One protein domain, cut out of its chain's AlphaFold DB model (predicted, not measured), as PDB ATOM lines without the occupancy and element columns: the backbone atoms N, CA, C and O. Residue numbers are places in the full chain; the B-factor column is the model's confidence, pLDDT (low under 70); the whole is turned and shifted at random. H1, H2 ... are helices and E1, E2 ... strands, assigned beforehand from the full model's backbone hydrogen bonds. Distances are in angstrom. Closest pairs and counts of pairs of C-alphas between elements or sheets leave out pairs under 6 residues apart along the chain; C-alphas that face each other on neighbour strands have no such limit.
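AT A GLANCE: This is residues 83 to 146 and 156 to 215 of the 421 residues of an uncharacterized protein of bacterium BMS3Bbin14 (UniProt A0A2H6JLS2). What shape is this? It is a loose, elongated barrel of two strongly twisted sheets, the curled E1 E2 E5 E4 and E3 E6 E7, with H1 at one end. What is its make-up? The printed part has 124 residues, in chain order E1 E2 E3 E4 E5 H1 E6 E7, mostly strand, and both sheets are antiparallel in the orders named. It is compact, with a radius of gyration of the C-alphas of 15.0 A and spans of 47 by 29 by 25 A.

IN THESE COORDINATES: Where do the first strands run? E1, residues 84 to 90, begins at C-alpha 84 (237.520, 185.612, 143.354). E2 is residues 104 to 111, 21.6 A long, E3 122 to 127, E4 134 to 137 and E5 164 to 167. What follows? H1 is residues 169 to 180, 16.3 A. E6, residues 185 to 196, 32.7 A, bends by 62 degrees at residue 192, and E7, residues 206 to 214, 25.5 A, ends at C-alpha 214 (225.290, 176.427, 168.476).

HOW THE PARTS SIT: How do the strands pair? In the hairpin E1 and E2, N 87 and O 109 are 2.9 A apart; between the antiparallel neighbours E2 and E5, N 105 and O 165 are within hydrogen-bond range at 2.8 A, and between the antiparallel neighbours E5 and E4, N 135 and O 166 are within it at 2.9 A. N 126 and O 192 of E3 and E6 are 2.8 A apart, as are N 189 and O 210 in the hairpin E6 and E7. How near are the sheets? The closest C-alphas of E1 and E7, Arg 87 and Val 208, are 6.3 A apart; those of E3 and E4, Leu 125 and Pro 136, 6.9 A. Where is H1? It is on both sheets, and the C-alphas of Val 175 and Phe 214, the closest of H1 and E7, are 5.9 A apart. Its O i to N i+4 pairs are all within hydrogen-bond range.

THE WHOLE: How far does it reach? The C-alphas farthest apart, Asn 114 and Ala 181, are 47.2 A apart. Is anything missing? Residues 147 to 155 are cut out, with 25.0 A between C-alphas 146 and 156. Which link is long, and where is confidence low? The link E1 to E2, residues 91 to 103, is long; 42 residues are under 70, among them 137 to 146 and 156 to 163.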
ATOM      1  N   PRO A  83     238.220 182.040 140.000       81.88
ATOM      2  CA  PRO A  83     237.265 182.655 140.920       81.88
ATOM      3  C   PRO A  83     237.910 183.618 141.925       81.88
ATOM      4  O   PRO A  83     239.044 183.408 142.370       81.88
ATOM      5  N   ALA A  84     237.148 184.631 142.334       81.62
ATOM      6  CA  ALA A  84     237.520 185.612 143.354       81.62
ATOM      7  C   ALA A  84     236.557 185.576 144.558       81.62
ATOM      8  O   ALA A  84     235.560 184.858 144.536       81.62
ATOM      9  N   ASN A  85     236.849 186.369 145.597       80.94
ATOM     10  CA  ASN A  85     235.933 186.684 146.704       80.94
ATOM     11  C   ASN A  85     235.265 185.461 147.362       80.94
ATOM     12  O   ASN A  85     234.042 185.407 147.508       80.94
ATOM     13  N   ILE A  86     236.061 184.465 147.767       82.31
ATOM     14  CA  ILE A  86     235.511 183.256 148.386       82.31
ATOM     15  C   ILE A  86     234.859 183.615 149.728       82.31
ATOM     16  O   ILE A  86     235.494 184.197 150.610       82.31
ATOM     17  N   ARG A  87     233.596 183.222 149.887       81.88
ATOM     18  CA  ARG A  87     232.766 183.385 151.089       81.88
ATOM     19  C   ARG A  87     232.189 182.034 151.509       81.88
ATOM     20  O   ARG A  87     232.036 181.148 150.673       81.88
ATOM     21  N   PHE A  88     231.857 181.864 152.786       81.50
ATOM     22  CA  PHE A  88     231.170 180.667 153.282       81.50
ATOM     23  C   PHE A  88     229.729 181.001 153.674       81.50
ATOM     24  O   PHE A  88     229.495 181.971 154.393       81.50
ATOM     25  N   ILE A  89     228.777 180.177 153.237       78.94
ATOM     26  CA  ILE A  89     227.354 180.304 153.561       78.94
ATOM     27  C   ILE A  89     226.914 179.076 154.355       78.94
ATOM     28  O   ILE A  89     226.891 177.955 153.843       78.94
ATOM     29  N   SER A  90     226.544 179.297 155.620       77.50
ATOM     30  CA  SER A  90     225.957 178.265 156.479       77.50
ATOM     31  C   SER A  90     224.535 177.932 156.028       77.50
ATOM     32  O   SER A  90     223.699 178.821 155.892       77.50
ATOM     33  N   PHE A  91     224.219 176.644 155.896       67.81
ATOM     34  CA  PHE A  91     222.861 176.169 155.604       67.81
ATOM     35  C   PHE A  91     221.911 176.256 156.816       67.81
ATOM     36  O   PHE A  91     220.726 175.939 156.700       67.81
ATOM     37  N   LYS A  92     222.408 176.649 157.999       64.44
ATOM     38  CA  LYS A  92     221.599 176.867 159.210       64.44
ATOM     39  C   LYS A  92     222.090 178.070 160.013       64.44
ATOM     40  O   LYS A  92     223.269 178.157 160.348       64.44
ATOM     41  N   GLY A  93     221.162 178.948 160.401       58.53
ATOM     42  CA  GLY A  93     221.454 180.088 161.281       58.53
ATOM     43  C   GLY A  93     221.829 179.688 162.717       58.53
ATOM     44  O   GLY A  93     222.598 180.398 163.358       58.53
ATOM     45  N   VAL A  94     221.328 178.544 163.206       64.06
ATOM     46  CA  VAL A  94     221.737 177.908 164.473       64.06
ATOM     47  C   VAL A  94     221.772 176.386 164.294       64.06
ATOM     48  O   VAL A  94     220.856 175.790 163.721       64.06
ATOM     49  N   ILE A  95     222.825 175.750 164.798       72.06
ATOM     50  CA  ILE A  95     222.979 174.295 164.885       72.06
ATOM     51  C   ILE A  95     222.479 173.850 166.264       72.06
ATOM     52  O   ILE A  95     223.139 174.064 167.280       72.06
ATOM     53  N   SER A  96     221.284 173.255 166.289       59.69
ATOM     54  CA  SER A  96     220.540 172.950 167.521       59.69
ATOM     55  C   SER A  96     220.424 171.462 167.862       59.69
ATOM     56  O   SER A  96     219.548 171.056 168.621       59.69
ATOM     57  N   SER A  97     221.273 170.639 167.257       63.19
ATOM     58  CA  SER A  97     221.460 169.224 167.574       63.19
ATOM     59  C   SER A  97     222.917 168.863 167.288       63.19
ATOM     60  O   SER A  97     223.545 169.543 166.466       63.19
ATOM     61  N   PRO A  98     223.448 167.763 167.849       62.16
ATOM     62  CA  PRO A  98     224.622 167.111 167.279       62.16
ATOM     63  C   PRO A  98     224.426 166.889 165.770       62.16
ATOM     64  O   PRO A  98     223.305 166.671 165.293       62.16
ATOM     65  N   LEU A  99     225.506 166.991 165.004       68.31
ATOM     66  CA  LEU A  99     225.488 166.836 163.556       68.31
ATOM     67  C   LEU A  99     225.813 165.383 163.214       68.31
ATOM     68  O   LEU A  99     226.920 164.912 163.471       68.31
ATOM     69  N   ASN A 100     224.853 164.676 162.614       64.94
ATOM     70  CA  ASN A 100     225.066 163.330 162.080       64.94
ATOM     71  C   ASN A 100     226.335 163.305 161.206       64.94
ATOM     72  O   ASN A 100     226.607 164.269 160.481       64.94
ATOM     73  N   LYS A 101     227.081 162.191 161.225       58.69
ATOM     74  CA  LYS A 101     228.196 161.985 160.286       58.69
ATOM     75  C   LYS A 101     227.696 162.244 158.853       58.69
ATOM     76  O   LYS A 101     226.579 161.864 158.508       58.69
ATOM     77  N   ASN A 102     228.510 162.932 158.053       63.22
ATOM     78  CA  ASN A 102     228.216 163.374 156.678       63.22
ATOM     79  C   ASN A 102     227.180 164.514 156.527       63.22
ATOM     80  O   ASN A 102     226.836 164.871 155.402       63.22
ATOM     81  N   LYS A 103     226.700 165.141 157.612       68.50
ATOM     82  CA  LYS A 103     225.795 166.300 157.523       68.50
ATOM     83  C   LYS A 103     226.556 167.575 157.147       68.50
ATOM     84  O   LYS A 103     227.338 168.096 157.944       68.50
ATOM     85  N   VAL A 104     226.312 168.075 155.935       72.06
ATOM     86  CA  VAL A 104     226.910 169.319 155.428       72.06
ATOM     87  C   VAL A 104     226.363 170.516 156.217       72.06
ATOM     88  O   VAL A 104     225.150 170.652 156.382       72.06
ATOM     89  N   ILE A 105     227.254 171.372 156.719       75.94
ATOM     90  CA  ILE A 105     226.911 172.576 157.499       75.94
ATOM     91  C   ILE A 105     226.744 173.830 156.631       75.94
ATOM     92  O   ILE A 105     226.053 174.761 157.037       75.94
ATOM     93  N   GLY A 106     227.355 173.858 155.448       73.31
ATOM     94  CA  GLY A 106     227.334 174.988 154.525       73.31
ATOM     95  C   GLY A 106     228.266 174.787 153.334       73.31
ATOM     96  O   GLY A 106     229.033 173.817 153.289       73.31
ATOM     97  N   GLN A 107     228.206 175.720 152.386       78.94
ATOM     98  CA  GLN A 107     228.993 175.722 151.151       78.94
ATOM     99  C   GLN A 107     229.927 176.931 151.076       78.94
ATOM    100  O   GLN A 107     229.698 177.944 151.736       78.94
ATOM    101  N   PHE A 108     230.950 176.844 150.228       78.00
ATOM    102  CA  PHE A 108     231.638 178.039 149.747       78.00
ATOM    103  C   PHE A 108     230.954 178.557 148.487       78.00
ATOM    104  O   PHE A 108     230.514 177.767 147.656       78.00
ATOM    105  N   GLU A 109     230.933 179.873 148.336       77.69
ATOM    106  CA  GLU A 109     230.636 180.567 147.086       77.69
ATOM    107  C   GLU A 109     231.827 181.437 146.697       77.69
ATOM    108  O   GLU A 109     232.631 181.818 147.549       77.69
ATOM    109  N   ALA A 110     231.938 181.748 145.413       77.38
ATOM    110  CA  ALA A 110     232.949 182.636 144.863       77.38
ATOM    111  C   ALA A 110     232.343 183.437 143.700       77.38
ATOM    112  O   ALA A 110     231.293 183.077 143.171       77.38
ATOM    113  N   ASP A 111     233.021 184.492 143.264       77.12
ATOM    114  CA  ASP A 111     232.579 185.308 142.132       77.12
ATOM    115  C   ASP A 111     233.290 184.862 140.841       77.12
ATOM    116  O   ASP A 111     234.513 184.677 140.818       77.12
ATOM    117  N   ALA A 112     232.534 184.680 139.750       69.00
ATOM    118  CA  ALA A 112     233.082 184.358 138.428       69.00
ATOM    119  C   ALA A 112     233.463 185.630 137.664       69.00
ATOM    120  O   ALA A 112     232.634 186.256 137.006       69.00
ATOM    121  N   VAL A 113     234.754 185.953 137.676       67.56
ATOM    122  CA  VAL A 113     235.330 187.069 136.903       67.56
ATOM    123  C   VAL A 113     235.256 186.822 135.381       67.56
ATOM    124  O   VAL A 113     235.374 187.748 134.588       67.56
ATOM    125  N   ASN A 114     235.028 185.575 134.956       64.38
ATOM    126  CA  ASN A 114     235.052 185.133 133.560       64.38
ATOM    127  C   ASN A 114     233.665 184.922 132.911       64.38
ATOM    128  O   ASN A 114     233.566 184.280 131.863       64.38
ATOM    129  N   GLY A 115     232.593 185.449 133.517       56.28
ATOM    130  CA  GLY A 115     231.233 185.406 132.957       56.28
ATOM    131  C   GLY A 115     230.550 184.032 133.006       56.28
ATOM    132  O   GLY A 115     229.524 183.827 132.362       56.28
ATOM    133  N   LEU A 116     231.104 183.079 133.758       58.97
ATOM    134  CA  LEU A 116     230.444 181.809 134.062       58.97
ATOM    135  C   LEU A 116     229.331 182.003 135.115       58.97
ATOM    136  O   LEU A 116     229.436 182.895 135.956       58.97
ATOM    137  N   PRO A 117     228.293 181.145 135.143       56.38
ATOM    138  CA  PRO A 117     227.335 181.125 136.249       56.38
ATOM    139  C   PRO A 117     228.028 180.800 137.583       56.38
ATOM    140  O   PRO A 117     228.981 180.015 137.602       56.38
ATOM    141  N   ALA A 118     227.507 181.384 138.668       54.84
ATOM    142  CA  ALA A 118     228.123 181.484 139.998       54.84
ATOM    143  C   ALA A 118     228.950 180.242 140.446       54.84
ATOM    144  O   ALA A 118     228.391 179.147 140.564       54.84
ATOM    145  N   PRO A 119     230.270 180.395 140.682       56.16
ATOM    146  CA  PRO A 119     231.162 179.352 141.195       56.16
ATOM    147  C   PRO A 119     231.062 179.207 142.733       56.16
ATOM    148  O   PRO A 119     230.484 180.068 143.401       56.16
ATOM    149  N   PRO A 120     231.653 178.158 143.344       54.25
ATOM    150  CA  PRO A 120     232.553 177.150 142.779       54.25
ATOM    151  C   PRO A 120     231.867 175.933 142.157       54.25
ATOM    152  O   PRO A 120     230.767 175.533 142.527       54.25
ATOM    153  N   ASN A 121     232.602 175.291 141.250       59.19
ATOM    154  CA  ASN A 121     232.286 173.961 140.738       59.19
ATOM    155  C   ASN A 121     232.998 172.848 141.542       59.19
ATOM    156  O   ASN A 121     232.574 171.703 141.448       59.19
ATOM    157  N   ASP A 122     234.054 173.185 142.301       69.31
ATOM    158  CA  ASP A 122     234.679 172.405 143.390       69.31
ATOM    159  C   ASP A 122     235.551 173.341 144.267       69.31
ATOM    160  O   ASP A 122     235.882 174.459 143.857       69.31
ATOM    161  N   PHE A 123     235.958 172.909 145.464       75.31
ATOM    162  CA  PHE A 123     236.924 173.627 146.305       75.31
ATOM    163  C   PHE A 123     237.878 172.671 147.032       75.31
ATOM    164  O   PHE A 123     237.540 171.534 147.362       75.31
ATOM    165  N   SER A 124     239.073 173.158 147.374       81.31
ATOM    166  CA  SER A 124     239.970 172.451 148.292       81.31
ATOM    167  C   SER A 124     240.333 173.320 149.482       81.31
ATOM    168  O   SER A 124     240.819 174.439 149.325       81.31
ATOM    169  N   LEU A 125     240.167 172.753 150.677       81.69
ATOM    170  CA  LEU A 125     240.873 173.210 151.868       81.69
ATOM    171  C   LEU A 125     242.386 173.006 151.673       81.69
ATOM    172  O   LEU A 125     242.809 172.040 151.031       81.69
ATOM    173  N   LEU A 126     243.174 173.923 152.235       82.25
ATOM    174  CA  LEU A 126     244.641 173.906 152.258       82.25
ATOM    175  C   LEU A 126     245.224 173.946 153.679       82.25
ATOM    176  O   LEU A 126     246.400 173.654 153.864       82.25
ATOM    177  N   GLY A 127     244.437 174.374 154.668       81.94
ATOM    178  CA  GLY A 127     244.884 174.597 156.042       81.94
ATOM    179  C   GLY A 127     243.993 175.607 156.765       81.94
ATOM    180  O   GLY A 127     242.830 175.787 156.402       81.94
ATOM    181  N   GLY A 128     244.560 176.295 157.756       83.25
ATOM    182  CA  GLY A 128     243.871 177.259 158.623       83.25
ATOM    183  C   GLY A 128     243.842 176.787 160.077       83.25
ATOM    184  O   GLY A 128     243.966 175.592 160.338       83.25
ATOM    185  N   THR A 129     243.682 177.718 161.019       83.75
ATOM    186  CA  THR A 129     243.650 177.440 162.470       83.75
ATOM    187  C   THR A 129     242.584 176.412 162.835       83.75
ATOM    188  O   THR A 129     242.804 175.527 163.662       83.75
ATOM    189  N   ASP A 130     241.437 176.496 162.168       87.19
ATOM    190  CA  ASP A 130     240.238 175.740 162.499       87.19
ATOM    191  C   ASP A 130     239.973 174.566 161.546       87.19
ATOM    192  O   ASP A 130     238.923 173.935 161.643       87.19
ATOM    193  N   ILE A 131     240.896 174.226 160.633       83.81
ATOM    194  CA  ILE A 131     240.649 173.170 159.630       83.81
ATOM    195  C   ILE A 131     240.274 171.821 160.259       83.81
ATOM    196  O   ILE A 131     239.427 171.114 159.728       83.81
ATOM    197  N   HIS A 132     240.824 171.494 161.430       84.31
ATOM    198  CA  HIS A 132     240.536 170.255 162.155       84.31
ATOM    199  C   HIS A 132     239.076 170.135 162.653       84.31
ATOM    200  O   HIS A 132     238.639 169.046 163.030       84.31
ATOM    201  N   PHE A 133     238.291 171.217 162.616       83.31
ATOM    202  CA  PHE A 133     236.845 171.198 162.867       83.31
ATOM    203  C   PHE A 133     236.010 170.753 161.652       83.31
ATOM    204  O   PHE A 133     234.810 170.506 161.801       83.31
ATOM    205  N   PHE A 134     236.612 170.607 160.463       85.06
ATOM    206  CA  PHE A 134     235.883 170.408 159.210       85.06
ATOM    207  C   PHE A 134     236.498 169.340 158.297       85.06
ATOM    208  O   PHE A 134     237.712 169.225 158.158       85.06
ATOM    209  N   THR A 135     235.635 168.620 157.585       80.81
ATOM    210  CA  THR A 135     236.010 167.688 156.515       80.81
ATOM    211  C   THR A 135     235.415 168.185 155.191       80.81
ATOM    212  O   THR A 135     234.222 168.505 155.160       80.81
ATOM    213  N   PRO A 136     236.187 168.269 154.090       73.56
ATOM    214  CA  PRO A 136     235.660 168.715 152.803       73.56
ATOM    215  C   PRO A 136     234.870 167.595 152.118       73.56
ATOM    216  O   PRO A 136     235.402 166.514 151.863       73.56
ATOM    217  N   VAL A 137     233.619 167.870 151.748       68.12
ATOM    218  CA  VAL A 137     232.876 167.048 150.787       68.12
ATOM    219  C   VAL A 137     233.234 167.529 149.388       68.12
ATOM    220  O   VAL A 137     232.844 168.627 148.994       68.12
ATOM    221  N   ARG A 138     233.977 166.698 148.654       58.69
ATOM    222  CA  ARG A 138     234.253 166.879 147.225       58.69
ATOM    223  C   ARG A 138     233.226 166.109 146.399       58.69
ATOM    224  O   ARG A 138     233.067 164.901 146.582       58.69
ATOM    225  N   GLY A 139     232.591 166.786 145.452       48.75
ATOM    226  CA  GLY A 139     231.901 166.138 144.341       48.75
ATOM    227  C   GLY A 139     232.902 165.508 143.364       48.75
ATOM    228  O   GLY A 139     234.098 165.788 143.388       48.75
ATOM    229  N   ALA A 140     232.418 164.607 142.511       41.66
ATOM    230  CA  ALA A 140     233.265 163.717 141.714       41.66
ATOM    231  C   ALA A 140     233.885 164.378 140.461       41.66
ATOM    232  O   ALA A 140     233.606 163.966 139.335       41.66
ATOM    233  N   ILE A 141     234.753 165.379 140.645       40.09
ATOM    234  CA  ILE A 141     235.568 165.987 139.580       40.09
ATOM    235  C   ILE A 141     237.054 165.894 139.965       40.09
ATOM    236  O   ILE A 141     237.576 166.728 140.691       40.09
ATOM    237  N   GLY A 142     237.749 164.861 139.473       36.44
ATOM    238  CA  GLY A 142     239.221 164.781 139.500       36.44
ATOM    239  C   GLY A 142     239.821 163.508 140.108       36.44
ATOM    240  O   GLY A 142     240.838 163.033 139.611       36.44
ATOM    241  N   LEU A 143     239.194 162.903 141.123       34.91
ATOM    242  CA  LEU A 143     239.700 161.684 141.774       34.91
ATOM    243  C   LEU A 143     238.637 160.578 141.831       34.91
ATOM    244  O   LEU A 143     237.537 160.781 142.346       34.91
ATOM    245  N   ARG A 144     238.993 159.379 141.345       35.06
ATOM    246  CA  ARG A 144     238.213 158.145 141.536       35.06
ATOM    247  C   ARG A 144     238.277 157.730 143.009       35.06
ATOM    248  O   ARG A 144     239.185 157.004 143.400       35.06
ATOM    249  N   ASN A 145     237.318 158.175 143.814       30.22
ATOM    250  CA  ASN A 145     237.155 157.695 145.183       30.22
ATOM    251  C   ASN A 145     236.080 156.584 145.205       30.22
ATOM    252  O   ASN A 145     234.912 156.895 144.950       30.22
ATOM    253  N   PRO A 146     236.423 155.303 145.460       32.50
ATOM    254  CA  PRO A 146     235.478 154.183 145.332       32.50
ATOM    255  C   PRO A 146     234.314 154.232 146.336       32.50
ATOM    256  O   PRO A 146     233.293 153.587 146.120       32.50
ATOM    257  N   THR A 156     214.030 165.276 150.092       33.06
ATOM    258  CA  THR A 156     213.881 166.201 148.962       33.06
ATOM    259  C   THR A 156     214.097 167.670 149.358       33.06
ATOM    260  O   THR A 156     214.301 168.003 150.522       33.06
ATOM    261  N   HIS A 157     214.094 168.550 148.348       28.12
ATOM    262  CA  HIS A 157     214.401 169.988 148.433       28.12
ATOM    263  C   HIS A 157     215.891 170.376 148.567       28.12
ATOM    264  O   HIS A 157     216.229 171.328 149.263       28.12
ATOM    265  N   SER A 158     216.783 169.723 147.808       32.44
ATOM    266  CA  SER A 158     217.723 170.433 146.905       32.44
ATOM    267  C   SER A 158     218.506 169.451 146.022       32.44
ATOM    268  O   SER A 158     219.049 168.465 146.512       32.44
ATOM    269  N   ALA A 159     218.599 169.725 144.716       34.03
ATOM    270  CA  ALA A 159     219.242 168.838 143.738       34.03
ATOM    271  C   ALA A 159     220.733 169.154 143.458       34.03
ATOM    272  O   ALA A 159     221.354 168.490 142.626       34.03
ATOM    273  N   SER A 160     221.311 170.173 144.107       39.50
ATOM    274  CA  SER A 160     222.558 170.822 143.661       39.50
ATOM    275  C   SER A 160     223.765 170.716 144.607       39.50
ATOM    276  O   SER A 160     224.898 170.873 144.149       39.50
ATOM    277  N   PHE A 161     223.582 170.421 145.898       46.91
ATOM    278  CA  PHE A 161     224.661 170.500 146.898       46.91
ATOM    279  C   PHE A 161     225.605 169.283 146.885       46.91
ATOM    280  O   PHE A 161     225.520 168.389 147.725       46.91
ATOM    281  N   ARG A 162     226.533 169.257 145.919       52.56
ATOM    282  CA  ARG A 162     227.596 168.234 145.798       52.56
ATOM    283  C   ARG A 162     228.916 168.601 146.492       52.56
ATOM    284  O   ARG A 162     229.817 167.769 146.523       52.56
ATOM    285  N   TYR A 163     229.024 169.813 147.035       60.50
ATOM    286  CA  TYR A 163     230.243 170.368 147.627       60.50
ATOM    287  C   TYR A 163     229.893 171.118 148.917       60.50
ATOM    288  O   TYR A 163     228.921 171.872 148.940       60.50
ATOM    289  N   GLY A 164     230.668 170.938 149.987       70.06
ATOM    290  CA  GLY A 164     230.452 171.670 151.241       70.06
ATOM    291  C   GLY A 164     231.297 171.168 152.410       70.06
ATOM    292  O   GLY A 164     232.000 170.164 152.299       70.06
ATOM    293  N   LEU A 165     231.258 171.878 153.538       78.69
ATOM    294  CA  LEU A 165     231.930 171.437 154.763       78.69
ATOM    295  C   LEU A 165     231.029 170.489 155.556       78.69
ATOM    296  O   LEU A 165     229.858 170.787 155.785       78.69
ATOM    297  N   VAL A 166     231.586 169.379 156.033       82.31
ATOM    298  CA  VAL A 166     230.993 168.512 157.063       82.31
ATOM    299  C   VAL A 166     231.713 168.758 158.384       82.31
ATOM    300  O   VAL A 166     232.922 168.984 158.404       82.31
ATOM    301  N   ALA A 167     230.980 168.717 159.494       80.81
ATOM    302  CA  ALA A 167     231.567 168.840 160.825       80.81
ATOM    303  C   ALA A 167     232.414 167.613 161.190       80.81
ATOM    304  O   ALA A 167     231.951 166.476 161.074       80.81
ATOM    305  N   SER A 168     233.631 167.846 161.683       83.81
ATOM    306  CA  SER A 168     234.446 166.794 162.289       83.81
ATOM    307  C   SER A 168     233.918 166.408 163.677       83.81
ATOM    308  O   SER A 168     233.049 167.069 164.258       83.81
ATOM    309  N   GLU A 169     234.470 165.342 164.253       79.81
ATOM    310  CA  GLU A 169     234.168 164.945 165.631       79.81
ATOM    311  C   GLU A 169     234.554 166.029 166.654       79.81
ATOM    312  O   GLU A 169     233.802 166.276 167.596       79.81
ATOM    313  N   ALA A 170     235.644 166.767 166.417       83.00
ATOM    314  CA  ALA A 170     236.038 167.898 167.258       83.00
ATOM    315  C   ALA A 170     234.965 169.003 167.277       83.00
ATOM    316  O   ALA A 170     234.658 169.551 168.338       83.00
ATOM    317  N   LEU A 171     234.330 169.288 166.132       83.19
ATOM    318  CA  LEU A 171     233.251 170.278 166.063       83.19
ATOM    319  C   LEU A 171     231.969 169.755 166.713       83.19
ATOM    320  O   LEU A 171     231.317 170.477 167.463       83.19
ATOM    321  N   ASN A 172     231.643 168.479 166.503       82.94
ATOM    322  CA  ASN A 172     230.531 167.826 167.193       82.94
ATOM    323  C   ASN A 172     230.698 167.812 168.722       82.94
ATOM    324  O   ASN A 172     229.708 167.917 169.445       82.94
ATOM    325  N   ASN A 173     231.929 167.746 169.231       84.06
ATOM    326  CA  ASN A 173     232.210 167.857 170.662       84.06
ATOM    327  C   ASN A 173     231.951 169.273 171.200       84.06
ATOM    328  O   ASN A 173     231.392 169.407 172.290       84.06
ATOM    329  N   LEU A 174     232.262 170.323 170.428       82.94
ATOM    330  CA  LEU A 174     231.864 171.697 170.765       82.94
ATOM    331  C   LEU A 174     230.337 171.870 170.728       82.94
ATOM    332  O   LEU A 174     229.768 172.405 171.677       82.94
ATOM    333  N   VAL A 175     229.663 171.358 169.690       82.12
ATOM    334  CA  VAL A 175     228.193 171.409 169.562       82.12
ATOM    335  C   VAL A 175     227.518 170.721 170.754       82.12
ATOM    336  O   VAL A 175     226.618 171.300 171.358       82.12
ATOM    337  N   ARG A 176     227.975 169.517 171.138       82.56
ATOM    338  CA  ARG A 176     227.459 168.785 172.308       82.56
ATOM    339  C   ARG A 176     227.598 169.602 173.597       82.56
ATOM    340  O   ARG A 176     226.619 169.728 174.326       82.56
ATOM    341  N   LYS A 177     228.767 170.206 173.846       81.75
ATOM    342  CA  LYS A 177     229.001 171.061 175.026       81.75
ATOM    343  C   LYS A 177     228.124 172.321 175.023       81.75
ATOM    344  O   LYS A 177     227.533 172.636 176.051       81.75
ATOM    345  N   ALA A 178     227.988 173.007 173.888       79.62
ATOM    346  CA  ALA A 178     227.165 174.214 173.770       79.62
ATOM    347  C   ALA A 178     225.665 173.935 173.980       79.62
ATOM    348  O   ALA A 178     224.992 174.680 174.688       79.62
ATOM    349  N   VAL A 179     225.145 172.837 173.412       77.25
ATOM    350  CA  VAL A 179     223.745 172.420 173.600       77.25
ATOM    351  C   VAL A 179     223.483 172.005 175.052       77.25
ATOM    352  O   VAL A 179     222.492 172.452 175.625       77.25
ATOM    353  N   ALA A 180     224.380 171.231 175.674       79.00
ATOM    354  CA  ALA A 180     224.261 170.842 177.083       79.00
ATOM    355  C   ALA A 180     224.331 172.040 178.052       79.00
ATOM    356  O   ALA A 180     223.679 172.031 179.089       79.00
ATOM    357  N   ALA A 181     225.066 173.100 177.696       80.25
ATOM    358  CA  ALA A 181     225.145 174.341 178.470       80.25
ATOM    359  C   ALA A 181     223.902 175.252 178.348       80.25
ATOM    360  O   ALA A 181     223.893 176.346 178.912       80.25
ATOM    361  N   GLY A 182     222.873 174.857 177.584       71.06
ATOM    362  CA  GLY A 182     221.571 175.536 177.519       71.06
ATOM    363  C   GLY A 182     221.560 176.943 176.901       71.06
ATOM    364  O   GLY A 182     220.512 177.580 176.859       71.06
ATOM    365  N   LYS A 183     222.695 177.448 176.401       72.69
ATOM    366  CA  LYS A 183     222.847 178.816 175.873       72.69
ATOM    367  C   LYS A 183     223.323 178.789 174.422       72.69
ATOM    368  O   LYS A 183     224.141 177.951 174.053       72.69
ATOM    369  N   ILE A 184     222.846 179.730 173.601       75.06
ATOM    370  CA  ILE A 184     223.342 179.882 172.227       75.06
ATOM    371  C   ILE A 184     224.743 180.496 172.272       75.06
ATOM    372  O   ILE A 184     224.907 181.682 172.547       75.06
ATOM    373  N   GLN A 185     225.748 179.681 171.972       79.50
ATOM    374  CA  GLN A 185     227.131 180.097 171.786       79.50
ATOM    375  C   GLN A 185     227.376 180.467 170.319       79.50
ATOM    376  O   GLN A 185     226.740 179.932 169.409       79.50
ATOM    377  N   SER A 186     228.319 181.375 170.084       81.69
ATOM    378  CA  SER A 186     228.750 181.806 168.754       81.69
ATOM    379  C   SER A 186     230.268 181.689 168.677       81.69
ATOM    380  O   SER A 186     230.952 182.154 169.588       81.69
ATOM    381  N   ARG A 187     230.802 181.063 167.625       83.56
ATOM    382  CA  ARG A 187     232.252 180.963 167.399       83.56
ATOM    383  C   ARG A 187     232.586 181.265 165.945       83.56
ATOM    384  O   ARG A 187     231.970 180.714 165.033       83.56
ATOM    385  N   SER A 188     233.593 182.112 165.760       84.88
ATOM    386  CA  SER A 188     234.272 182.328 164.485       84.88
ATOM    387  C   SER A 188     235.291 181.213 164.238       84.88
ATOM    388  O   SER A 188     235.979 180.781 165.162       84.88
ATOM    389  N   PHE A 189     235.399 180.768 162.991       86.12
ATOM    390  CA  PHE A 189     236.354 179.766 162.523       86.12
ATOM    391  C   PHE A 189     237.076 180.315 161.287       86.12
ATOM    392  O   PHE A 189     236.442 180.986 160.471       86.12
ATOM    393  N   SER A 190     238.372 180.026 161.129       86.56
ATOM    394  CA  SER A 190     239.160 180.444 159.960       86.56
ATOM    395  C   SER A 190     239.792 179.257 159.231       86.56
ATOM    396  O   SER A 190     240.528 178.451 159.813       86.56
ATOM    397  N   VAL A 191     239.508 179.151 157.930       87.12
ATOM    398  CA  VAL A 191     240.017 178.095 157.038       87.12
ATOM    399  C   VAL A 191     240.614 178.695 155.766       87.12
ATOM    400  O   VAL A 191     240.139 179.710 155.260       87.12
ATOM    401  N   ARG A 192     241.650 178.058 155.217       88.44
ATOM    402  CA  ARG A 192     242.311 178.472 153.974       88.44
ATOM    403  C   ARG A 192     241.859 177.590 152.815       88.44
ATOM    404  O   ARG A 192     241.949 176.367 152.912       88.44
ATOM    405  N   VAL A 193     241.400 178.203 151.727       86.50
ATOM    406  CA  VAL A 193     240.750 177.528 150.590       86.50
ATOM    407  C   VAL A 193     241.250 178.015 149.229       86.50
ATOM    408  O   VAL A 193     241.702 179.151 149.081       86.50
ATOM    409  N   ILE A 194     241.120 177.143 148.226       84.81
ATOM    410  CA  ILE A 194     241.079 177.482 146.796       84.81
ATOM    411  C   ILE A 194     239.714 177.065 146.240       84.81
ATOM    412  O   ILE A 194     239.248 175.958 146.521       84.81
ATOM    413  N   ALA A 195     239.117 177.924 145.416       81.75
ATOM    414  CA  ALA A 195     237.938 177.630 144.606       81.75
ATOM    415  C   ALA A 195     238.332 177.301 143.156       81.75
ATOM    416  O   ALA A 195     239.276 177.882 142.612       81.75
ATOM    417  N   PHE A 196     237.575 176.401 142.527       78.94
ATOM    418  CA  PHE A 196     237.722 176.002 141.128       78.94
ATOM    419  C   PHE A 196     236.457 176.367 140.341       78.94
ATOM    420  O   PHE A 196     235.334 176.179 140.822       78.94
ATOM    421  N   ASP A 197     236.625 176.892 139.126       77.12
ATOM    422  CA  ASP A 197     235.508 177.167 138.215       77.12
ATOM    423  C   ASP A 197     235.132 175.946 137.348       77.12
ATOM    424  O   ASP A 197     235.656 174.842 137.510       77.12
ATOM    425  N   LYS A 198     234.200 176.134 136.403       72.75
ATOM    426  CA  LYS A 198     233.747 175.064 135.493       72.75
ATOM    427  C   LYS A 198     234.785 174.668 134.436       72.75
ATOM    428  O   LYS A 198     234.577 173.686 133.729       72.75
ATOM    429  N   LEU A 199     235.862 175.442 134.301       73.19
ATOM    430  CA  LEU A 199     236.887 175.295 133.274       73.19
ATOM    431  C   LEU A 199     238.208 174.754 133.837       73.19
ATOM    432  O   LEU A 199     239.059 174.369 133.043       73.19
ATOM    433  N   GLY A 200     238.368 174.688 135.162       73.75
ATOM    434  CA  GLY A 200     239.592 174.259 135.846       73.75
ATOM    435  C   GLY A 200     240.488 175.415 136.309       73.75
ATOM    436  O   GLY A 200     241.568 175.169 136.850       73.75
ATOM    437  N   ASN A 201     240.061 176.671 136.129       81.75
ATOM    438  CA  ASN A 201     240.781 177.834 136.641       81.75
ATOM    439  C   ASN A 201     240.698 177.874 138.173       81.75
ATOM    440  O   ASN A 201     239.656 177.582 138.765       81.75
ATOM    441  N   LYS A 202     241.799 178.274 138.814       83.81
ATOM    442  CA  LYS A 202     241.985 178.220 140.270       83.81
ATOM    443  C   LYS A 202     242.023 179.630 140.846       83.81
ATOM    444  O   LYS A 202     242.664 180.509 140.270       83.81
ATOM    445  N   SER A 203     241.366 179.846 141.980       83.56
ATOM    446  CA  SER A 203     241.518 181.086 142.743       83.56
ATOM    447  C   SER A 203     242.936 181.215 143.318       83.56
ATOM    448  O   SER A 203     243.676 180.234 143.442       83.56
ATOM    449  N   LYS A 204     243.294 182.415 143.791       83.88
ATOM    450  CA  LYS A 204     244.381 182.539 144.775       83.88
ATOM    451  C   LYS A 204     243.967 181.844 146.093       83.88
ATOM    452  O   LYS A 204     242.769 181.799 146.387       83.88
ATOM    453  N   PRO A 205     244.913 181.325 146.901       86.94
ATOM    454  CA  PRO A 205     244.621 180.828 148.246       86.94
ATOM    455  C   PRO A 205     244.071 181.943 149.146       86.94
ATOM    456  O   PRO A 205     244.798 182.888 149.455       86.94
ATOM    457  N   GLN A 206     242.826 181.818 149.603       85.81
ATOM    458  CA  GLN A 206     242.157 182.810 150.449       85.81
ATOM    459  C   GLN A 206     241.876 182.234 151.842       85.81
ATOM    460  O   GLN A 206     241.486 181.073 151.970       85.81
ATOM    461  N   ASN A 207     242.062 183.045 152.885       85.56
ATOM    462  CA  ASN A 207     241.567 182.736 154.226       85.56
ATOM    463  C   ASN A 207     240.109 183.203 154.313       85.56
ATOM    464  O   ASN A 207     239.823 184.371 154.053       85.56
ATOM    465  N   VAL A 208     239.198 182.300 154.667       82.69
ATOM    466  CA  VAL A 208     237.767 182.574 154.813       82.69
ATOM    467  C   VAL A 208     237.394 182.376 156.275       82.69
ATOM    468  O   VAL A 208     237.431 181.260 156.795       82.69
ATOM    469  N   SER A 209     237.046 183.482 156.930       84.62
ATOM    470  CA  SER A 209     236.518 183.494 158.292       84.62
ATOM    471  C   SER A 209     234.994 183.450 158.252       84.62
ATOM    472  O   SER A 209     234.377 184.212 157.509       84.62
ATOM    473  N   PHE A 210     234.376 182.589 159.057       81.38
ATOM    474  CA  PHE A 210     232.918 182.504 159.172       81.38
ATOM    475  C   PHE A 210     232.480 182.131 160.587       81.38
ATOM    476  O   PHE A 210     233.219 181.494 161.337       81.38
ATOM    477  N   THR A 211     231.256 182.513 160.946       83.62
ATOM    478  CA  THR A 211     230.720 182.344 162.301       83.62
ATOM    479  C   THR A 211     229.600 181.315 162.307       83.62
ATOM    480  O   THR A 211     228.647 181.422 161.535       83.62
ATOM    481  N   LEU A 212     229.687 180.331 163.202       82.19
ATOM    482  CA  LEU A 212     228.620 179.363 163.455       82.19
ATOM    483  C   LEU A 212     228.032 179.582 164.853       82.19
ATOM    484  O   LEU A 212     228.752 179.902 165.802       82.19
ATOM    485  N   ARG A 213     226.717 179.377 164.976       81.50
ATOM    486  CA  ARG A 213     225.969 179.476 166.237       81.50
ATOM    487  C   ARG A 213     225.465 178.095 166.648       81.50
ATOM    488  O   ARG A 213     224.920 177.371 165.814       81.50
ATOM    489  N   PHE A 214     225.606 177.748 167.922       79.00
ATOM    490  CA  PHE A 214     225.290 176.427 168.476       79.00
ATOM    491  C   PHE A 214     224.503 176.577 169.777       79.00
ATOM    492  O   PHE A 214     224.889 177.382 170.617       79.00
ATOM    493  N   GLY A 215     223.428 175.813 169.977       67.38
ATOM    494  CA  GLY A 215     222.626 175.877 171.207       67.38
ATOM    495  C   GLY A 215     221.186 175.389 171.019       67.38
ATOM    496  O   GLY A 215     220.823 175.012 169.905       67.38
TER     497      GLY A 215